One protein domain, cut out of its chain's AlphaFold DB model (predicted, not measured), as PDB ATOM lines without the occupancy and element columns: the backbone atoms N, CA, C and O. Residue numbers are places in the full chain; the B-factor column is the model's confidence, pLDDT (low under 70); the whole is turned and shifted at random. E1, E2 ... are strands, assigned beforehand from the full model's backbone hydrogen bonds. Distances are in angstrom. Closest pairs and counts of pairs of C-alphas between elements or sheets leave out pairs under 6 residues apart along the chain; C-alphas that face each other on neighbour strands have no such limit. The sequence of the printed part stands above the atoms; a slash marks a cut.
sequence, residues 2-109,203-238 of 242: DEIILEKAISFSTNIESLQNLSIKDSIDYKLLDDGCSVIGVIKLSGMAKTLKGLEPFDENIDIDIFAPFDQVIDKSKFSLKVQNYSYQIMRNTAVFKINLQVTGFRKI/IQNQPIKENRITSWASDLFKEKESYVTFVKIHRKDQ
ATOM      1  N   ASP A   2     -22.309  13.467  11.301       70.56
ATOM      2  CA  ASP A   2     -21.280  12.549  10.844       70.56
ATOM      3  C   ASP A   2     -21.207  11.376  11.825       70.56
ATOM      4  O   ASP A   2     -21.432  11.539  13.028       70.56
ATOM      5  N   GLU A   3     -20.965  10.187  11.285       81.75
ATOM      6  CA  GLU A   3     -20.921   8.937  12.037       81.75
ATOM      7  C   GLU A   3     -19.556   8.287  11.815       81.75
ATOM      8  O   GLU A   3     -19.087   8.177  10.680       81.75
ATOM      9  N   ILE A   4     -18.915   7.875  12.907       85.44
ATOM     10  CA  ILE A   4     -17.710   7.047  12.880       85.44
ATOM     11  C   ILE A   4     -18.136   5.626  13.211       85.44
ATOM     12  O   ILE A   4     -18.877   5.389  14.163       85.44
ATOM     13  N   ILE A   5     -17.665   4.679  12.412       89.62
ATOM     14  CA  ILE A   5     -17.989   3.268  12.563       89.62
ATOM     15  C   ILE A   5     -16.739   2.556  13.055       89.62
ATOM     16  O   ILE A   5     -15.709   2.593  12.386       89.62
ATOM     17  N   LEU A   6     -16.842   1.902  14.209       89.31
ATOM     18  CA  LEU A   6     -15.793   1.041  14.745       89.31
ATOM     19  C   LEU A   6     -16.219  -0.416  14.644       89.31
ATOM     20  O   LEU A   6     -17.371  -0.754  14.929       89.31
ATOM     21  N   GLU A   7     -15.277  -1.279  14.281       91.44
ATOM     22  CA  GLU A   7     -15.504  -2.714  14.167       91.44
ATOM     23  C   GLU A   7     -14.537  -3.487  15.063       91.44
ATOM     24  O   GLU A   7     -13.345  -3.189  15.127       91.44
ATOM     25  N   LYS A   8     -15.058  -4.487  15.777       91.94
ATOM     26  CA  LYS A   8     -14.274  -5.362  16.656       91.94
ATOM     27  C   LYS A   8     -14.759  -6.795  16.503       91.94
ATOM     28  O   LYS A   8     -15.939  -7.082  16.697       91.94
ATOM     29  N   ALA A   9     -13.843  -7.698  16.177       94.12
ATOM     30  CA  ALA A   9     -14.105  -9.130  16.137       94.12
ATOM     31  C   ALA A   9     -13.613  -9.793  17.430       94.12
ATOM     32  O   ALA A   9     -12.467  -9.599  17.828       94.12
ATOM     33  N   ILE A  10     -14.476 -10.586  18.062       93.38
ATOM     34  CA  ILE A  10     -14.173 -11.369  19.264       93.38
ATOM     35  C   ILE A  10     -14.294 -12.845  18.905       93.38
ATOM     36  O   ILE A  10     -15.339 -13.275  18.410       93.38
ATOM     37  N   SER A  11     -13.234 -13.616  19.132       92.81
ATOM     38  CA  SER A  11     -13.206 -15.055  18.854       92.81
ATOM     39  C   SER A  11     -13.340 -15.857  20.140       92.81
ATOM     40  O   SER A  11     -12.708 -15.542  21.139       92.81
ATOM     41  N   PHE A  12     -14.143 -16.911  20.083       92.75
ATOM     42  CA  PHE A  12     -14.499 -17.763  21.210       92.75
ATOM     43  C   PHE A  12     -14.019 -19.191  20.981       92.75
ATOM     44  O   PHE A  12     -13.710 -19.610  19.855       92.75
ATOM     45  N   SER A  13     -13.998 -19.967  22.062       89.81
ATOM     46  CA  SER A  13     -13.477 -21.335  22.063       89.81
ATOM     47  C   SER A  13     -14.241 -22.304  21.149       89.81
ATOM     48  O   SER A  13     -13.673 -23.289  20.671       89.81
ATOM     49  N   THR A  14     -15.536 -22.063  20.921       92.62
ATOM     50  CA  THR A  14     -16.407 -22.862  20.046       92.62
ATOM     51  C   THR A  14     -17.487 -22.003  19.398       92.62
ATOM     52  O   THR A  14     -17.588 -20.807  19.664       92.62
ATOM     53  N   ASN A  15     -18.298 -22.611  18.525       93.50
ATOM     54  CA  ASN A  15     -19.401 -21.915  17.873       93.50
ATOM     55  C   ASN A  15     -20.351 -21.279  18.895       93.50
ATOM     56  O   ASN A  15     -20.733 -21.908  19.885       93.50
ATOM     57  N   ILE A  16     -20.740 -20.043  18.604       93.94
ATOM     58  CA  ILE A  16     -21.619 -19.214  19.420       93.94
ATOM     59  C   ILE A  16     -23.052 -19.392  18.914       93.94
ATOM     60  O   ILE A  16     -23.324 -19.272  17.718       93.94
ATOM     61  N   GLU A  17     -23.988 -19.644  19.822       92.50
ATOM     62  CA  GLU A  17     -25.425 -19.681  19.531       92.50
ATOM     63  C   GLU A  17     -26.064 -18.296  19.690       92.50
ATOM     64  O   GLU A  17     -26.866 -17.857  18.858       92.50
ATOM     65  N   SER A  18     -25.718 -17.603  20.777       92.56
ATOM     66  CA  SER A  18     -26.204 -16.263  21.094       92.56
ATOM     67  C   SER A  18     -25.274 -15.526  22.053       92.56
ATOM     68  O   SER A  18     -24.474 -16.137  22.760       92.56
ATOM     69  N   LEU A  19     -25.402 -14.200  22.085       94.00
ATOM     70  CA  LEU A  19     -24.782 -13.341  23.087       94.00
ATOM     71  C   LEU A  19     -25.836 -12.937  24.121       94.00
ATOM     72  O   LEU A  19     -27.014 -12.793  23.792       94.00
ATOM     73  N   GLN A  20     -25.423 -12.799  25.374       93.25
ATOM     74  CA  GLN A  20     -26.269 -12.469  26.516       93.25
ATOM     75  C   GLN A  20     -25.585 -11.403  27.367       93.25
ATOM     76  O   GLN A  20     -24.357 -11.354  27.439       93.25
ATOM     77  N   ASN A  21     -26.385 -10.580  28.046       92.69
ATOM     78  CA  ASN A  21     -25.909  -9.554  28.979       92.69
ATOM     79  C   ASN A  21     -24.868  -8.605  28.363       92.69
ATOM     80  O   ASN A  21     -23.876  -8.270  29.006       92.69
ATOM     81  N   LEU A  22     -25.094  -8.188  27.114       93.75
ATOM     82  CA  LEU A  22     -24.228  -7.228  26.443       93.75
ATOM     83  C   LEU A  22     -24.249  -5.891  27.184       93.75
ATOM     84  O   LEU A  22     -25.309  -5.313  27.424       93.75
ATOM     85  N   SER A  23     -23.067  -5.387  27.519       92.50
ATOM     86  CA  SER A  23     -22.878  -4.065  28.096       92.50
ATOM     87  C   SER A  23     -21.782  -3.337  27.335       92.50
ATOM     88  O   SER A  23     -20.656  -3.822  27.221       92.50
ATOM     89  N   ILE A  24     -22.137  -2.158  26.829       92.31
ATOM     90  CA  ILE A  24     -21.208  -1.220  26.208       92.31
ATOM     91  C   ILE A  24     -21.105  -0.008  27.118       92.31
ATOM     92  O   ILE A  24     -22.124   0.583  27.482       92.31
ATOM     93  N   LYS A  25     -19.878   0.335  27.496       91.75
ATOM     94  CA  LYS A  25     -19.562   1.521  28.289       91.75
ATOM     95  C   LYS A  25     -18.466   2.294  27.586       91.75
ATOM     96  O   LYS A  25     -17.440   1.720  27.241       91.75
ATOM     97  N   ASP A  26     -18.670   3.583  27.399       88.81
ATOM     98  CA  ASP A  26     -17.690   4.494  26.835       88.81
ATOM     99  C   ASP A  26     -17.061   5.365  27.927       88.81
ATOM    100  O   ASP A  26     -17.727   5.844  28.843       88.81
ATOM    101  N   SER A  27     -15.749   5.553  27.829       89.69
ATOM    102  CA  SER A  27     -14.988   6.523  28.612       89.69
ATOM    103  C   SER A  27     -14.155   7.324  27.628       89.69
ATOM    104  O   SER A  27     -13.145   6.827  27.138       89.69
ATOM    105  N   ILE A  28     -14.629   8.514  27.269       88.50
ATOM    106  CA  ILE A  28     -14.024   9.349  26.232       88.50
ATOM    107  C   ILE A  28     -13.662  10.694  26.844       88.50
ATOM    108  O   ILE A  28     -14.537  11.412  27.335       88.50
ATOM    109  N   ASP A  29     -12.384  11.032  26.750       86.38
ATOM    110  CA  ASP A  29     -11.801  12.283  27.192       86.38
ATOM    111  C   ASP A  29     -11.438  13.167  25.999       86.38
ATOM    112  O   ASP A  29     -11.141  12.709  24.893       86.38
ATOM    113  N   TYR A  30     -11.471  14.475  26.242       86.62
ATOM    114  CA  TYR A  30     -11.259  15.491  25.221       86.62
ATOM    115  C   TYR A  30     -10.175  16.446  25.681       86.62
ATOM    116  O   TYR A  30     -10.261  17.032  26.763       86.62
ATOM    117  N   LYS A  31      -9.186  16.659  24.822       85.19
ATOM    118  CA  LYS A  31      -8.140  17.650  25.019       85.19
ATOM    119  C   LYS A  31      -8.202  18.670  23.898       85.19
ATOM    120  O   LYS A  31      -8.036  18.343  22.724       85.19
ATOM    121  N   LEU A  32      -8.449  19.921  24.266       83.44
ATOM    122  CA  LEU A  32      -8.316  21.035  23.340       83.44
ATOM    123  C   LEU A  32      -6.828  21.369  23.195       83.44
ATOM    124  O   LEU A  32      -6.139  21.556  24.198       83.44
ATOM    125  N   LEU A  33      -6.354  21.405  21.958       83.81
ATOM    126  CA  LEU A  33      -5.000  21.783  21.570       83.81
ATOM    127  C   LEU A  33      -5.056  23.092  20.771       83.81
ATOM    128  O   LEU A  33      -6.140  23.599  20.469       83.81
ATOM    129  N   ASP A  34      -3.896  23.654  20.442       82.50
ATOM    130  CA  ASP A  34      -3.809  24.913  19.688       82.50
ATOM    131  C   ASP A  34      -4.220  24.742  18.216       82.50
ATOM    132  O   ASP A  34      -4.775  25.659  17.607       82.50
ATOM    133  N   ASP A  35      -4.019  23.544  17.674       84.00
ATOM    134  CA  ASP A  35      -4.266  23.148  16.287       84.00
ATOM    135  C   ASP A  35      -5.542  22.302  16.100       84.00
ATOM    136  O   ASP A  35      -6.015  22.114  14.974       84.00
ATOM    137  N   GLY A  36      -6.162  21.827  17.183       82.06
ATOM    138  CA  GLY A  36      -7.359  20.997  17.086       82.06
ATOM    139  C   GLY A  36      -7.906  20.471  18.408       82.06
ATOM    140  O   GLY A  36      -7.648  20.991  19.492       82.06
ATOM    141  N   CYS A  37      -8.709  19.418  18.313       82.44
ATOM    142  CA  CYS A  37      -9.220  18.658  19.444       82.44
ATOM    143  C   CYS A  37      -8.725  17.215  19.342       82.44
ATOM    144  O   CYS A  37      -8.986  16.530  18.355       82.44
ATOM    145  N   SER A  38      -8.010  16.765  20.367       86.50
ATOM    146  CA  SER A  38      -7.625  15.368  20.533       86.50
ATOM    147  C   SER A  38      -8.663  14.661  21.398       86.50
ATOM    148  O   SER A  38      -9.104  15.183  22.425       86.50
ATOM    149  N   VAL A  39      -9.067  13.479  20.954       87.06
ATOM    150  CA  VAL A  39     -10.034  12.606  21.606       87.06
ATOM    151  C   VAL A  39      -9.331  11.312  21.921       87.06
ATOM    152  O   VAL A  39      -8.912  10.603  21.009       87.06
ATOM    153  N   ILE A  40      -9.231  11.010  23.207       89.88
ATOM    154  CA  ILE A  40      -8.644   9.766  23.683       89.88
ATOM    155  C   ILE A  40      -9.697   9.084  24.535       89.88
ATOM    156  O   ILE A  40     -10.314   9.707  25.395       89.88
ATOM    157  N   GLY A  41      -9.944   7.810  24.288       89.69
ATOM    158  CA  GLY A  41     -10.954   7.093  25.038       89.69
ATOM    159  C   GLY A  41     -10.875   5.598  24.860       89.69
ATOM    160  O   GLY A  41     -10.099   5.082  24.068       89.69
ATOM    161  N   VAL A  42     -11.722   4.904  25.605       92.06
ATOM    162  CA  VAL A  42     -11.884   3.460  25.510       92.06
ATOM    163  C   VAL A  42     -13.369   3.144  25.525       92.06
ATOM    164  O   VAL A  42     -14.115   3.610  26.393       92.06
ATOM    165  N   ILE A  43     -13.803   2.320  24.578       92.75
ATOM    166  CA  ILE A  43     -15.108   1.667  24.624       92.75
ATOM    167  C   ILE A  43     -14.897   0.259  25.165       92.75
ATOM    168  O   ILE A  43     -14.235  -0.564  24.533       92.75
ATOM    169  N   LYS A  44     -15.488  -0.019  26.326       94.19
ATOM    170  CA  LYS A  44     -15.528  -1.347  26.935       94.19
ATOM    171  C   LYS A  44     -16.753  -2.099  26.448       94.19
ATOM    172  O   LYS A  44     -17.878  -1.602  26.549       94.19
ATOM    173  N   LEU A  45     -16.531  -3.306  25.959       94.00
ATOM    174  CA  LEU A  45     -17.529  -4.216  25.433       94.00
ATOM    175  C   LEU A  45     -17.458  -5.519  26.229       94.00
ATOM    176  O   LEU A  45     -16.524  -6.299  26.089       94.00
ATOM    177  N   SER A  46     -18.478  -5.766  27.042       95.25
ATOM    178  CA  SER A  46     -18.531  -6.931  27.927       95.25
ATOM    179  C   SER A  46     -19.831  -7.708  27.759       95.25
ATOM    180  O   SER A  46     -20.856  -7.157  27.346       95.25
ATOM    181  N   GLY A  47     -19.797  -9.000  28.069       95.06
ATOM    182  CA  GLY A  47     -20.977  -9.853  28.015       95.06
ATOM    183  C   GLY A  47     -20.667 -11.331  28.198       95.06
ATOM    184  O   GLY A  47     -19.595 -11.722  28.657       95.06
ATOM    185  N   MET A  48     -21.642 -12.165  27.848       94.94
ATOM    186  CA  MET A  48     -21.559 -13.622  27.912       94.94
ATOM    187  C   MET A  48     -21.917 -14.215  26.551       94.94
ATOM    188  O   MET A  48     -22.987 -13.940  26.008       94.94
ATOM    189  N   ALA A  49     -21.061 -15.066  26.001       95.62
ATOM    190  CA  ALA A  49     -21.357 -15.853  24.815       95.62
ATOM    191  C   ALA A  49     -21.882 -17.231  25.215       95.62
ATOM    192  O   ALA A  49     -21.231 -17.985  25.935       95.62
ATOM    193  N   LYS A  50     -23.067 -17.593  24.724       95.19
ATOM    194  CA  LYS A  50     -23.576 -18.958  24.824       95.19
ATOM    195  C   LYS A  50     -22.945 -19.786  23.714       95.19
ATOM    196  O   LYS A  50     -23.340 -19.681  22.554       95.19
ATOM    197  N   THR A  51     -21.965 -20.596  24.080       92.94
ATOM    198  CA  THR A  51     -21.249 -21.495  23.173       92.94
ATOM    199  C   THR A  51     -21.740 -22.936  23.326       92.94
ATOM    200  O   THR A  51     -22.455 -23.265  24.278       92.94
ATOM    201  N   LEU A  52     -21.310 -23.828  22.430       89.44
ATOM    202  CA  LEU A  52     -21.588 -25.268  22.540       89.44
ATOM    203  C   LEU A  52     -21.002 -25.909  23.812       89.44
ATOM    204  O   LEU A  52     -21.493 -26.946  24.253       89.44
ATOM    205  N   LYS A  53     -19.955 -25.312  24.397       89.56
ATOM    206  CA  LYS A  53     -19.317 -25.786  25.638       89.56
ATOM    207  C   LYS A  53     -19.921 -25.180  26.907       89.56
ATOM    208  O   LYS A  53     -19.607 -25.649  27.997       89.56
ATOM    209  N   GLY A  54     -20.773 -24.163  26.783       91.94
ATOM    210  CA  GLY A  54     -21.347 -23.433  27.913       91.94
ATOM    211  C   GLY A  54     -21.281 -21.917  27.740       91.94
ATOM    212  O   GLY A  54     -21.072 -21.410  26.638       91.94
ATOM    213  N   LEU A  55     -21.491 -21.188  28.837       94.50
ATOM    214  CA  LEU A  55     -21.384 -19.729  28.867       94.50
ATOM    215  C   LEU A  55     -19.918 -19.307  29.016       94.50
ATOM    216  O   LEU A  55     -19.255 -19.711  29.969       94.50
ATOM    217  N   GLU A  56     -19.439 -18.492  28.084       94.25
ATOM    218  CA  GLU A  56     -18.078 -17.953  28.040       94.25
ATOM    219  C   GLU A  56     -18.143 -16.423  28.213       94.25
ATOM    220  O   GLU A  56     -18.746 -15.753  27.369       94.25
ATOM    221  N   PRO A  57     -17.608 -15.848  29.307       94.44
ATOM    222  CA  PRO A  57     -17.557 -14.399  29.475       94.44
ATOM    223  C   PRO A  57     -16.552 -13.773  28.506       94.44
ATOM    224  O   PRO A  57     -15.527 -14.375  28.197       94.44
ATOM    225  N   PHE A  58     -16.816 -12.541  28.086       94.31
ATOM    226  CA  PHE A  58     -15.843 -11.715  27.376       94.31
ATOM    227  C   PHE A  58     -15.861 -10.282  27.907       94.31
ATOM    228  O   PHE A  58     -16.910  -9.770  28.313       94.31
ATOM    229  N   ASP A  59     -14.689  -9.654  27.887       94.69
ATOM    230  CA  ASP A  59     -14.467  -8.255  28.243       94.69
ATOM    231  C   ASP A  59     -13.372  -7.707  27.325       94.69
ATOM    232  O   ASP A  59     -12.202  -8.066  27.437       94.69
ATOM    233  N   GLU A  60     -13.784  -6.916  26.342       93.88
ATOM    234  CA  GLU A  60     -12.943  -6.412  25.266       93.88
ATOM    235  C   GLU A  60     -12.957  -4.893  25.244       93.88
ATOM    236  O   GLU A  60     -13.989  -4.256  25.454       93.88
ATOM    237  N   ASN A  61     -11.812  -4.313  24.902       92.12
ATOM    238  CA  ASN A  61     -11.655  -2.873  24.786       92.12
ATOM    239  C   ASN A  61     -11.409  -2.475  23.328       92.12
ATOM    240  O   ASN A  61     -10.805  -3.219  22.540       92.12
ATOM    241  N   ILE A  62     -11.910  -1.292  22.981       91.38
ATOM    242  CA  ILE A  62     -11.638  -0.598  21.728       91.38
ATOM    243  C   ILE A  62     -11.096   0.775  22.098       91.38
ATOM    244  O   ILE A  62     -11.834   1.610  22.630       91.38
ATOM    245  N   ASP A  63      -9.817   0.983  21.823       90.94
ATOM    246  CA  ASP A  63      -9.156   2.256  22.070       90.94
ATOM    247  C   ASP A  63      -9.533   3.257  20.975       90.94
ATOM    248  O   ASP A  63      -9.603   2.934  19.786       90.94
ATOM    249  N   ILE A  64      -9.811   4.483  21.397       90.31
ATOM    250  CA  ILE A  64     -10.104   5.626  20.546       90.31
ATOM    251  C   ILE A  64      -8.933   6.585  20.689       90.31
ATOM    252  O   ILE A  64      -8.667   7.070  21.786       90.31
ATOM    253  N   ASP A  65      -8.298   6.897  19.566       89.56
ATOM    254  CA  ASP A  65      -7.339   7.987  19.441       89.56
ATOM    255  C   ASP A  65      -7.642   8.729  18.136       89.56
ATOM    256  O   ASP A  65      -7.397   8.230  17.036       89.56
ATOM    257  N   ILE A  66      -8.310   9.875  18.256       86.00
ATOM    258  CA  ILE A  66      -8.765  10.675  17.120       86.00
ATOM    259  C   ILE A  66      -8.285  12.104  17.313       86.00
ATOM    260  O   ILE A  66      -8.549  12.733  18.335       86.00
ATOM    261  N   PHE A  67      -7.661  12.657  16.281       85.81
ATOM    262  CA  PHE A  67      -7.337  14.073  16.214       85.81
ATOM    263  C   PHE A  67      -8.225  14.776  15.183       85.81
ATOM    264  O   PHE A  67      -8.281  14.382  14.018       85.81
ATOM    265  N   ALA A  68      -8.925  15.820  15.621       82.12
ATOM    266  CA  ALA A  68      -9.794  16.651  14.798       82.12
ATOM    267  C   ALA A  68      -9.193  18.066  14.668       82.12
ATOM    268  O   ALA A  68      -9.292  18.846  15.621       82.12
ATOM    269  N   PRO A  69      -8.589  18.431  13.521       82.06
ATOM    270  CA  PRO A  69      -8.007  19.759  13.324       82.06
ATOM    271  C   PRO A  69      -9.089  20.847  13.294       82.06
ATOM    272  O   PRO A  69     -10.213  20.602  12.844       82.06
ATOM    273  N   PHE A  70      -8.770  22.066  13.742       76.19
ATOM    274  CA  PHE A  70      -9.770  23.145  13.828       76.19
ATOM    275  C   PHE A  70     -10.374  23.557  12.491       76.19
ATOM    276  O   PHE A  70     -11.532  23.974  12.471       76.19
ATOM    277  N   ASP A  71      -9.663  23.358  11.385       72.31
ATOM    278  CA  ASP A  71     -10.201  23.578  10.039       72.31
ATOM    279  C   ASP A  71     -11.481  22.760   9.784       72.31
ATOM    280  O   ASP A  71     -12.339  23.141   8.984       72.31
ATOM    281  N   GLN A  72     -11.643  21.651  10.513       66.12
ATOM    282  CA  GLN A  72     -12.770  20.726  10.436       66.12
ATOM    283  C   GLN A  72     -13.735  20.854  11.629       66.12
ATOM    284  O   GLN A  72     -14.781  20.211  11.647       66.12
ATOM    285  N   VAL A  73     -13.459  21.698  12.629       64.38
ATOM    286  CA  VAL A  73     -14.315  21.871  13.818       64.38
ATOM    287  C   VAL A  73     -15.108  23.174  13.701       64.38
ATOM    288  O   VAL A  73     -14.560  24.266  13.794       64.38
ATOM    289  N   ILE A  74     -16.433  23.069  13.530       60.31
ATOM    290  CA  ILE A  74     -17.333  24.233  13.361       60.31
ATOM    291  C   ILE A  74     -17.392  25.065  14.642       60.31
ATOM    292  O   ILE A  74     -17.498  26.288  14.600       60.31
ATOM    293  N   ASP A  75     -17.391  24.385  15.788       63.72
ATOM    294  CA  ASP A  75     -17.561  25.008  17.093       63.72
ATOM    295  C   ASP A  75     -16.832  24.182  18.156       63.72
ATOM    296  O   ASP A  75     -17.252  23.073  18.501       63.72
ATOM    297  N   LYS A  76     -15.744  24.754  18.690       63.69
ATOM    298  CA  LYS A  76     -14.880  24.140  19.713       63.69
ATOM    299  C   LYS A  76     -15.658  23.697  20.958       63.69
ATOM    300  O   LYS A  76     -15.242  22.774  21.645       63.69
ATOM    301  N   SER A  77     -16.800  24.328  21.240       64.31
ATOM    302  CA  SER A  77     -17.643  24.028  22.405       64.31
ATOM    303  C   SER A  77     -18.678  22.917  22.171       64.31
ATOM    304  O   SER A  77     -19.312  22.456  23.122       64.31
ATOM    305  N   LYS A  78     -18.872  22.489  20.915       68.94
ATOM    306  CA  LYS A  78     -19.895  21.504  20.514       68.94
ATOM    307  C   LYS A  78     -19.318  20.194  19.989       68.94
ATOM    308  O   LYS A  78     -20.096  19.305  19.623       68.94
ATOM    309  N   PHE A  79     -17.994  20.081  19.934       77.19
ATOM    310  CA  PHE A  79     -17.352  18.833  19.573       77.19
ATOM    311  C   PHE A  79     -17.673  17.765  20.626       77.19
ATOM    312  O   PHE A  79     -17.413  17.954  21.814       77.19
ATOM    313  N   SER A  80     -18.312  16.676  20.205       81.69
ATOM    314  CA  SER A  80     -18.547  15.524  21.073       81.69
ATOM    315  C   SER A  80     -18.653  14.242  20.265       81.69
ATOM    316  O   SER A  80     -19.172  14.245  19.145       81.69
ATOM    317  N   LEU A  81     -18.169  13.165  20.866       85.12
ATOM    318  CA  LEU A  81     -18.203  11.805  20.368       85.12
ATOM    319  C   LEU A  81     -19.004  10.955  21.360       85.12
ATOM    320  O   LEU A  81     -18.716  10.953  22.557       85.12
ATOM    321  N   LYS A  82     -20.044  10.265  20.890       87.06
ATOM    322  CA  LYS A  82     -20.881   9.410  21.747       87.06
ATOM    323  C   LYS A  82     -21.279   8.133  21.042       87.06
ATOM    324  O   LYS A  82     -21.620   8.169  19.863       87.06
ATOM    325  N   VAL A  83     -21.329   7.024  21.776       88.50
ATOM    326  CA  VAL A  83     -21.894   5.774  21.249       88.50
ATOM    327  C   VAL A  83     -23.397   5.956  21.038       88.50
ATOM    328  O   VAL A  83     -24.151   6.180  21.981       88.50
ATOM    329  N   GLN A  84     -23.841   5.873  19.786       88.19
ATOM    330  CA  GLN A  84     -25.244   6.062  19.419       88.19
ATOM    331  C   GLN A  84     -25.993   4.734  19.383       88.19
ATOM    332  O   GLN A  84     -27.094   4.606  19.922       88.19
ATOM    333  N   ASN A  85     -25.417   3.745  18.708       90.44
ATOM    334  CA  ASN A  85     -25.981   2.411  18.603       90.44
ATOM    335  C   ASN A  85     -24.871   1.388  18.346       90.44
ATOM    336  O   ASN A  85     -23.739   1.737  18.002       90.44
ATOM    337  N   TYR A  86     -25.219   0.115  18.493       91.94
ATOM    338  CA  TYR A  86     -24.349  -0.978  18.105       91.94
ATOM    339  C   TYR A  86     -25.152  -2.086  17.441       91.94
ATOM    340  O   TYR A  86     -26.349  -2.270  17.676       91.94
ATOM    341  N   SER A  87     -24.460  -2.852  16.614       93.25
ATOM    342  CA  SER A  87     -24.970  -4.090  16.055       93.25
ATOM    343  C   SER A  87     -23.896  -5.155  16.090       93.25
ATOM    344  O   SER A  87     -22.709  -4.852  16.186       93.25
ATOM    345  N   TYR A  88     -24.309  -6.411  16.023       93.38
ATOM    346  CA  TYR A  88     -23.368  -7.513  15.916       93.38
ATOM    347  C   TYR A  88     -23.871  -8.583  14.960       93.38
ATOM    348  O   TYR A  88     -25.074  -8.716  14.700       93.38
ATOM    349  N   GLN A  89     -22.919  -9.364  14.465       92.75
ATOM    350  CA  GLN A  89     -23.156 -10.566  13.692       92.75
ATOM    351  C   GLN A  89     -22.314 -11.711  14.241       92.75
ATOM    352  O   GLN A  89     -21.130 -11.562  14.525       92.75
ATOM    353  N   ILE A  90     -22.943 -12.876  14.367       93.19
ATOM    354  CA  ILE A  90     -22.282 -14.104  14.799       93.19
ATOM    355  C   ILE A  90     -21.905 -14.911  13.560       93.19
ATOM    356  O   ILE A  90     -22.749 -15.190  12.706       93.19
ATOM    357  N   MET A  91     -20.642 -15.306  13.482       91.00
ATOM    358  CA  MET A  91     -20.071 -16.129  12.427       91.00
ATOM    359  C   MET A  91     -19.294 -17.276  13.065       91.00
ATOM    360  O   MET A  91     -18.138 -17.123  13.444       91.00
ATOM    361  N   ARG A  92     -19.935 -18.448  13.175       91.88
ATOM    362  CA  ARG A  92     -19.360 -19.638  13.828       91.88
ATOM    363  C   ARG A  92     -18.916 -19.321  15.259       91.88
ATOM    364  O   ARG A  92     -19.773 -19.110  16.110       91.88
ATOM    365  N   ASN A  93     -17.612 -19.310  15.519       92.44
ATOM    366  CA  ASN A  93     -16.999 -19.034  16.812       92.44
ATOM    367  C   ASN A  93     -16.554 -17.571  16.967       92.44
ATOM    368  O   ASN A  93     -15.868 -17.261  17.932       92.44
ATOM    369  N   THR A  94     -16.923 -16.673  16.053       93.31
ATOM    370  CA  THR A  94     -16.552 -15.254  16.108       93.31
ATOM    371  C   THR A  94     -17.799 -14.376  16.148       93.31
ATOM    372  O   THR A  94     -18.740 -14.582  15.381       93.31
ATOM    373  N   ALA A  95     -17.811 -13.374  17.024       92.81
ATOM    374  CA  ALA A  95     -18.795 -12.299  17.020       92.81
ATOM    375  C   ALA A  95     -18.139 -11.013  16.513       92.81
ATOM    376  O   ALA A  95     -17.145 -10.555  17.072       92.81
ATOM    377  N   VAL A  96     -18.697 -10.431  15.455       94.50
ATOM    378  CA  VAL A  96     -18.258  -9.147  14.908       94.50
ATOM    379  C   VAL A  96     -19.214  -8.069  15.384       94.50
ATOM    380  O   VAL A  96     -20.407  -8.121  15.082       94.50
ATOM    381  N   PHE A  97     -18.688  -7.096  16.113       92.62
ATOM    382  CA  PHE A  97     -19.409  -5.931  16.597       92.62
ATOM    383  C   PHE A  97     -19.132  -4.732  15.705       92.62
ATOM    384  O   PHE A  97     -18.003  -4.514  15.278       92.62
ATOM    385  N   LYS A  98     -20.176  -3.943  15.485       93.69
ATOM    386  CA  LYS A  98     -20.155  -2.659  14.798       93.69
ATOM    387  C   LYS A  98     -20.747  -1.614  15.719       93.69
ATOM    388  O   LYS A  98     -21.931  -1.690  16.054       93.69
ATOM    389  N   ILE A  99     -19.929  -0.661  16.132       91.81
ATOM    390  CA  ILE A  99     -20.291   0.397  17.065       91.81
ATOM    391  C   ILE A  99     -20.328   1.703  16.285       91.81
ATOM    392  O   ILE A  99     -19.327   2.103  15.695       91.81
ATOM    393  N   ASN A 100     -21.489   2.354  16.268       90.38
ATOM    394  CA  ASN A 100     -21.660   3.633  15.595       90.38
ATOM    395  C   ASN A 100     -21.537   4.756  16.620       90.38
ATOM    396  O   ASN A 100     -22.303   4.841  17.588       90.38
ATOM    397  N   LEU A 101     -20.559   5.616  16.383       87.88
ATOM    398  CA  LEU A 101     -20.284   6.807  17.155       87.88
ATOM    399  C   LEU A 101     -20.868   8.015  16.433       87.88
ATOM    400  O   LEU A 101     -20.554   8.281  15.275       87.88
ATOM    401  N   GLN A 102     -21.688   8.772  17.144       86.50
ATOM    402  CA  GLN A 102     -22.187  10.053  16.685       86.50
ATOM    403  C   GLN A 102     -21.130  11.125  16.926       86.50
ATOM    404  O   GLN A 102     -20.690  11.316  18.063       86.50
ATOM    405  N   VAL A 103     -20.788  11.866  15.871       84.62
ATOM    406  CA  VAL A 103     -19.918  13.040  15.943       84.62
ATOM    407  C   VAL A 103     -20.765  14.306  15.828       84.62
ATOM    408  O   VAL A 103     -21.523  14.499  14.869       84.62
ATOM    409  N   THR A 104     -20.637  15.204  16.803       79.00
ATOM    410  CA  THR A 104     -21.246  16.542  16.776       79.00
ATOM    411  C   THR A 104     -20.178  17.626  16.733       79.00
ATOM    412  O   THR A 104     -19.053  17.396  17.152       79.00
ATOM    413  N   GLY A 105     -20.521  18.824  16.244       68.62
ATOM    414  CA  GLY A 105     -19.602  19.975  16.237       68.62
ATOM    415  C   GLY A 105     -18.509  19.932  15.162       68.62
ATOM    416  O   GLY A 105     -17.654  20.813  15.129       68.62
ATOM    417  N   PHE A 106     -18.567  18.946  14.269       68.56
ATOM    418  CA  PHE A 106     -17.613  18.728  13.188       68.56
ATOM    419  C   PHE A 106     -18.204  19.145  11.829       68.56
ATOM    420  O   PHE A 106     -19.402  18.972  11.587       68.56
ATOM    421  N   ARG A 107     -17.375  19.724  10.954       60.59
ATOM    422  CA  ARG A 107     -17.659  19.979   9.539       60.59
ATOM    423  C   ARG A 107     -16.872  18.965   8.738       60.59
ATOM    424  O   ARG A 107     -15.650  19.049   8.663       60.59
ATOM    425  N   LYS A 108     -17.572  18.088   8.031       56.00
ATOM    426  CA  LYS A 108     -16.952  17.386   6.916       56.00
ATOM    427  C   LYS A 108     -16.532  18.423   5.873       56.00
ATOM    428  O   LYS A 108     -17.384  19.008   5.198       56.00
ATOM    429  N   ILE A 109     -15.232  18.680   5.755       54.19
ATOM    430  CA  ILE A 109     -14.696  19.270   4.533       54.19
ATOM    431  C   ILE A 109     -14.932  18.186   3.485       54.19
ATOM    432  O   ILE A 109     -14.393  17.086   3.583       54.19
ATOM    433  N   ILE A 203     -23.860  12.178  32.424       39.38
ATOM    434  CA  ILE A 203     -24.370  11.546  31.214       39.38
ATOM    435  C   ILE A 203     -25.541  10.669  31.658       39.38
ATOM    436  O   ILE A 203     -25.385   9.711  32.411       39.38
ATOM    437  N   GLN A 204     -26.743  11.050  31.231       30.77
ATOM    438  CA  GLN A 204     -27.921  10.196  31.304       30.77
ATOM    439  C   GLN A 204     -27.621   8.898  30.547       30.77
ATOM    440  O   GLN A 204     -27.557   8.906  29.319       30.77
ATOM    441  N   ASN A 205     -27.471   7.793  31.282       35.84
ATOM    442  CA  ASN A 205     -27.511   6.442  30.730       35.84
ATOM    443  C   ASN A 205     -28.902   6.200  30.134       35.84
ATOM    444  O   ASN A 205     -29.823   5.751  30.816       35.84
ATOM    445  N   GLN A 206     -29.074   6.539  28.861       36.41
ATOM    446  CA  GLN A 206     -30.171   6.007  28.068       36.41
ATOM    447  C   GLN A 206     -29.807   4.577  27.645       36.41
ATOM    448  O   GLN A 206     -28.646   4.321  27.322       36.41
ATOM    449  N   PRO A 207     -30.761   3.631  27.639       42.78
ATOM    450  CA  PRO A 207     -30.490   2.278  27.177       42.78
ATOM    451  C   PRO A 207     -30.120   2.309  25.689       42.78
ATOM    452  O   PRO A 207     -30.939   2.665  24.836       42.78
ATOM    453  N   ILE A 208     -28.868   1.959  25.387       61.00
ATOM    454  CA  ILE A 208     -28.351   1.854  24.021       61.00
ATOM    455  C   ILE A 208     -29.072   0.684  23.338       61.00
ATOM    456  O   ILE A 208     -29.197  -0.401  23.902       61.00
ATOM    457  N   LYS A 209     -29.598   0.916  22.131       64.69
ATOM    458  CA  LYS A 209     -30.396  -0.079  21.406       64.69
ATOM    459  C   LYS A 209     -29.502  -1.176  20.822       64.69
ATOM    460  O   LYS A 209     -28.680  -0.892  19.954       64.69
ATOM    461  N   GLU A 210     -29.731  -2.413  21.256       65.75
ATOM    462  CA  GLU A 210     -29.167  -3.629  20.663       65.75
ATOM    463  C   GLU A 210     -29.868  -3.954  19.338       65.75
ATOM    464  O   GLU A 210     -31.099  -3.999  19.285       65.75
ATOM    465  N   ASN A 211     -29.108  -4.225  18.273       72.38
ATOM    466  CA  ASN A 211     -29.677  -4.740  17.029       72.38
ATOM    467  C   ASN A 211     -28.860  -5.917  16.476       72.38
ATOM    468  O   ASN A 211     -27.683  -5.776  16.139       72.38
ATOM    469  N   ARG A 212     -29.490  -7.089  16.360       71.44
ATOM    470  CA  ARG A 212     -28.874  -8.294  15.785       71.44
ATOM    471  C   ARG A 212     -29.088  -8.305  14.274       71.44
ATOM    472  O   ARG A 212     -30.229  -8.301  13.823       71.44
ATOM    473  N   ILE A 213     -28.008  -8.379  13.494       70.25
ATOM    474  CA  ILE A 213     -28.072  -8.377  12.023       70.25
ATOM    475  C   ILE A 213     -27.516  -9.701  11.481       70.25
ATOM    476  O   ILE A 213     -26.570 -10.266  12.026       70.25
ATOM    477  N   THR A 214     -28.127 -10.228  10.421       59.38
ATOM    478  CA  THR A 214     -27.883 -11.591   9.929       59.38
ATOM    479  C   THR A 214     -26.822 -11.726   8.830       59.38
ATOM    480  O   THR A 214     -26.414 -12.860   8.589       59.38
ATOM    481  N   SER A 215     -26.369 -10.659   8.149       58.88
ATOM    482  CA  SER A 215     -25.615 -10.852   6.889       58.88
ATOM    483  C   SER A 215     -24.576  -9.804   6.444       58.88
ATOM    484  O   SER A 215     -24.019  -9.974   5.360       58.88
ATOM    485  N   TRP A 216     -24.254  -8.760   7.210       66.62
ATOM    486  CA  TRP A 216     -23.303  -7.721   6.767       66.62
ATOM    487  C   TRP A 216     -21.814  -8.086   6.949       66.62
ATOM    488  O   TRP A 216     -20.999  -7.737   6.106       66.62
ATOM    489  N   ALA A 217     -21.447  -8.842   7.985       58.41
ATOM    490  CA  ALA A 217     -20.061  -9.238   8.279       58.41
ATOM    491  C   ALA A 217     -19.521 -10.343   7.346       58.41
ATOM    492  O   ALA A 217     -18.352 -10.713   7.410       58.41
ATOM    493  N   SER A 218     -20.366 -10.873   6.458       55.28
ATOM    494  CA  SER A 218     -20.018 -11.928   5.495       55.28
ATOM    495  C   SER A 218     -18.921 -11.507   4.509       55.28
ATOM    496  O   SER A 218     -18.226 -12.367   3.971       55.28
ATOM    497  N   ASP A 219     -18.788 -10.201   4.263       53.16
ATOM    498  CA  ASP A 219     -17.793  -9.618   3.357       53.16
ATOM    499  C   ASP A 219     -16.470  -9.252   4.047       53.16
ATOM    500  O   ASP A 219     -15.483  -9.044   3.352       53.16
ATOM    501  N   LEU A 220     -16.392  -9.272   5.386       50.09
ATOM    502  CA  LEU A 220     -15.160  -8.944   6.126       50.09
ATOM    503  C   LEU A 220     -14.043  -9.985   5.956       50.09
ATOM    504  O   LEU A 220     -12.884  -9.703   6.245       50.09
ATOM    505  N   PHE A 221     -14.388 -11.190   5.495       48.66
ATOM    506  CA  PHE A 221     -13.457 -12.309   5.306       48.66
ATOM    507  C   PHE A 221     -13.169 -12.620   3.830       48.66
ATOM    508  O   PHE A 221     -12.602 -13.669   3.523       48.66
ATOM    509  N   LYS A 222     -13.576 -11.750   2.897       43.91
ATOM    510  CA  LYS A 222     -13.115 -11.815   1.504       43.91
ATOM    511  C   LYS A 222     -11.831 -10.996   1.384       43.91
ATOM    512  O   LYS A 222     -11.747  -9.920   1.958       43.91
ATOM    513  N   GLU A 223     -10.856 -11.467   0.604       42.25
ATOM    514  CA  GLU A 223      -9.589 -10.763   0.301       42.25
ATOM    515  C   GLU A 223      -9.777  -9.489  -0.558       42.25
ATOM    516  O   GLU A 223      -8.992  -9.198  -1.458       42.25
ATOM    517  N   LYS A 224     -10.839  -8.712  -0.332       40.47
ATOM    518  CA  LYS A 224     -11.040  -7.416  -0.974       40.47
ATOM    519  C   LYS A 224     -11.347  -6.372   0.084       40.47
ATOM    520  O   LYS A 224     -12.415  -6.395   0.681       40.47
ATOM    521  N   GLU A 225     -10.356  -5.502   0.261       38.50
ATOM    522  CA  GLU A 225     -10.392  -4.230   0.981       38.50
ATOM    523  C   GLU A 225     -11.036  -4.325   2.365       38.50
ATOM    524  O   GLU A 225     -12.189  -3.963   2.590       38.50
ATOM    525  N   SER A 226     -10.234  -4.785   3.330       32.19
ATOM    526  CA  SER A 226     -10.459  -4.454   4.731       32.19
ATOM    527  C   SER A 226     -10.602  -2.937   4.852       32.19
ATOM    528  O   SER A 226      -9.626  -2.207   4.689       32.19
ATOM    529  N   TYR A 227     -11.798  -2.454   5.175       38.66
ATOM    530  CA  TYR A 227     -11.982  -1.085   5.648       38.66
ATOM    531  C   TYR A 227     -11.511  -1.000   7.102       38.66
ATOM    532  O   TYR A 227     -12.289  -0.775   8.022       38.66
ATOM    533  N   VAL A 228     -10.212  -1.203   7.312       33.72
ATOM    534  CA  VAL A 228      -9.523  -0.617   8.455       33.72
ATOM    535  C   VAL A 228      -8.907   0.661   7.920       33.72
ATOM    536  O   VAL A 228      -7.860   0.638   7.275       33.72
ATOM    537  N   THR A 229      -9.577   1.789   8.143       30.97
ATOM    538  CA  THR A 229      -8.946   3.087   7.918       30.97
ATOM    539  C   THR A 229      -7.900   3.273   9.011       30.97
ATOM    540  O   THR A 229      -8.176   3.837  10.065       30.97
ATOM    541  N   PHE A 230      -6.684   2.779   8.778       35.59
ATOM    542  CA  PHE A 230      -5.521   3.280   9.492       35.59
ATOM    543  C   PHE A 230      -5.320   4.718   9.025       35.59
ATOM    544  O   PHE A 230      -4.834   4.957   7.919       35.59
ATOM    545  N   VAL A 231      -5.703   5.696   9.844       34.16
ATOM    546  CA  VAL A 231      -5.272   7.075   9.614       34.16
ATOM    547  C   VAL A 231      -3.793   7.136   9.990       34.16
ATOM    548  O   VAL A 231      -3.423   7.441  11.119       34.16
ATOM    549  N   LYS A 232      -2.921   6.776   9.044       28.33
ATOM    550  CA  LYS A 232      -1.476   6.949   9.185       28.33
ATOM    551  C   LYS A 232      -1.145   8.408   8.880       28.33
ATOM    552  O   LYS A 232      -0.868   8.764   7.734       28.33
ATOM    553  N   ILE A 233      -1.205   9.258   9.904       38.00
ATOM    554  CA  ILE A 233      -0.728  10.641   9.807       38.00
ATOM    555  C   ILE A 233       0.793  10.578   9.642       38.00
ATOM    556  O   ILE A 233       1.515  10.241  10.578       38.00
ATOM    557  N   HIS A 234       1.283  10.859   8.435       29.08
ATOM    558  CA  HIS A 234       2.707  11.082   8.223       29.08
ATOM    559  C   HIS A 234       3.042  12.461   8.788       29.08
ATOM    560  O   HIS A 234       2.573  13.474   8.270       29.08
ATOM    561  N   ARG A 235       3.850  12.503   9.850       36.41
ATOM    562  CA  ARG A 235       4.596  13.715  10.180       36.41
ATOM    563  C   ARG A 235       5.701  13.852   9.147       36.41
ATOM    564  O   ARG A 235       6.494  12.933   8.958       36.41
ATOM    565  N   LYS A 236       5.711  14.981   8.449       35.03
ATOM    566  CA  LYS A 236       6.903  15.430   7.750       35.03
ATOM    567  C   LYS A 236       7.771  16.072   8.827       35.03
ATOM    568  O   LYS A 236       7.497  17.198   9.227       35.03
ATOM    569  N   ASP A 237       8.727  15.318   9.355       49.34
ATOM    570  CA  ASP A 237       9.832  15.929  10.081       49.34
ATOM    571  C   ASP A 237      10.658  16.699   9.051       49.34
ATOM    572  O   ASP A 237      11.143  16.110   8.084       49.34
ATOM    573  N   GLN A 238      10.725  18.016   9.219       35.47
ATOM    574  CA  GLN A 238      11.939  18.807   9.040       35.47
ATOM    575  C   GLN A 238      11.653  20.236   9.505       35.47
ATOM    576  O   GLN A 238      11.120  21.063   8.763       35.47
TER     577      GLN A 238
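Overview. This is residues 2 to 109 and 203 to 238 of the 242 residues of an uncharacterized protein of Firmicutes bacterium CAG:631 (UniProt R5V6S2). Two twisted sheets lie face to face as a long, narrow sandwich, with E2, E3 and E4 in one layer and E1, E6 and E5 in the other, the strands of both running lengthwise. The short strand E7 is added beside E5, and after it a long tail with no named element runs away from the body, with residues 221 to 226 sticking out. The printed part has 144 residues, no named helix and seven strands in the order E1 to E7, and its class is all strand. One sheet, in the order E1, E6, E5, E7, is mixed; the other, E2, E3, E4, is antiparallel. The whole is only just compact, close to loose, with a radius of gyration of the C-alphas of 17.5 A and spans of 54 by 40 by 24 A.

Along the chain. E1, residues 2 to 11, begins at C-alpha 2 (-21.280, 12.549, 10.844) and is 29.9 A long. E2, residues 16 to 32, measures 42.6 A and bends by 64 degrees at residue 20. E3, residues 36 to 51, measures 45.1 A, and E4, residues 54 to 69, measures 47.5 A and ends at C-alpha 69 (-8.007, 19.759, 13.324). E5, residues 80 to 91, is 32.8 A long, and E6, residues 94 to 104, is 32.1 A long. E7, residues 210 to 212, is 6.8 A long and ends at C-alpha 212 (-28.874, -8.294, 15.785).

Arrangement. E1, an edge strand, is antiparallel to E6 at 161 degrees, with N 4 and O 101 2.9 A apart, within hydrogen-bond range. E5 and E6 form a hairpin, with N 87 and O 98 at 2.8 A. E7, the other edge strand, is parallel to E5 at 31 degrees, with N 211 and O 86 at 3.4 A. E2, E3 and E4 form a meander, each strand the antiparallel neighbour of the one before; N 25 and O 44 are 2.9 A apart, and N 45 and O 60 2.8 A. Between the sheets, the closest C-alphas of E2 and E5 are those of Ile 16 and Ile 90, 6.9 A apart, and those of E1 and E4 are Lys 8 and Ile 62, 7.4 A apart. E3 and E6 are near each other, while E4 and E6 are apart.

Size, cuts and confidence. The two C-alphas farthest apart, those of Leu 52 and Gln 238, are 57.0 A apart. Residues 110 to 202 are not printed, and C-alphas 109 and 203 are 29.4 A apart across this cut. Of the links that are printed whole, E4 to E5 is short and the others are tight. Mean pLDDT of the printed part is 76.5; it is under 70 at residues 72 to 78, 105 to 109, 203 to 210 and 214 to 238.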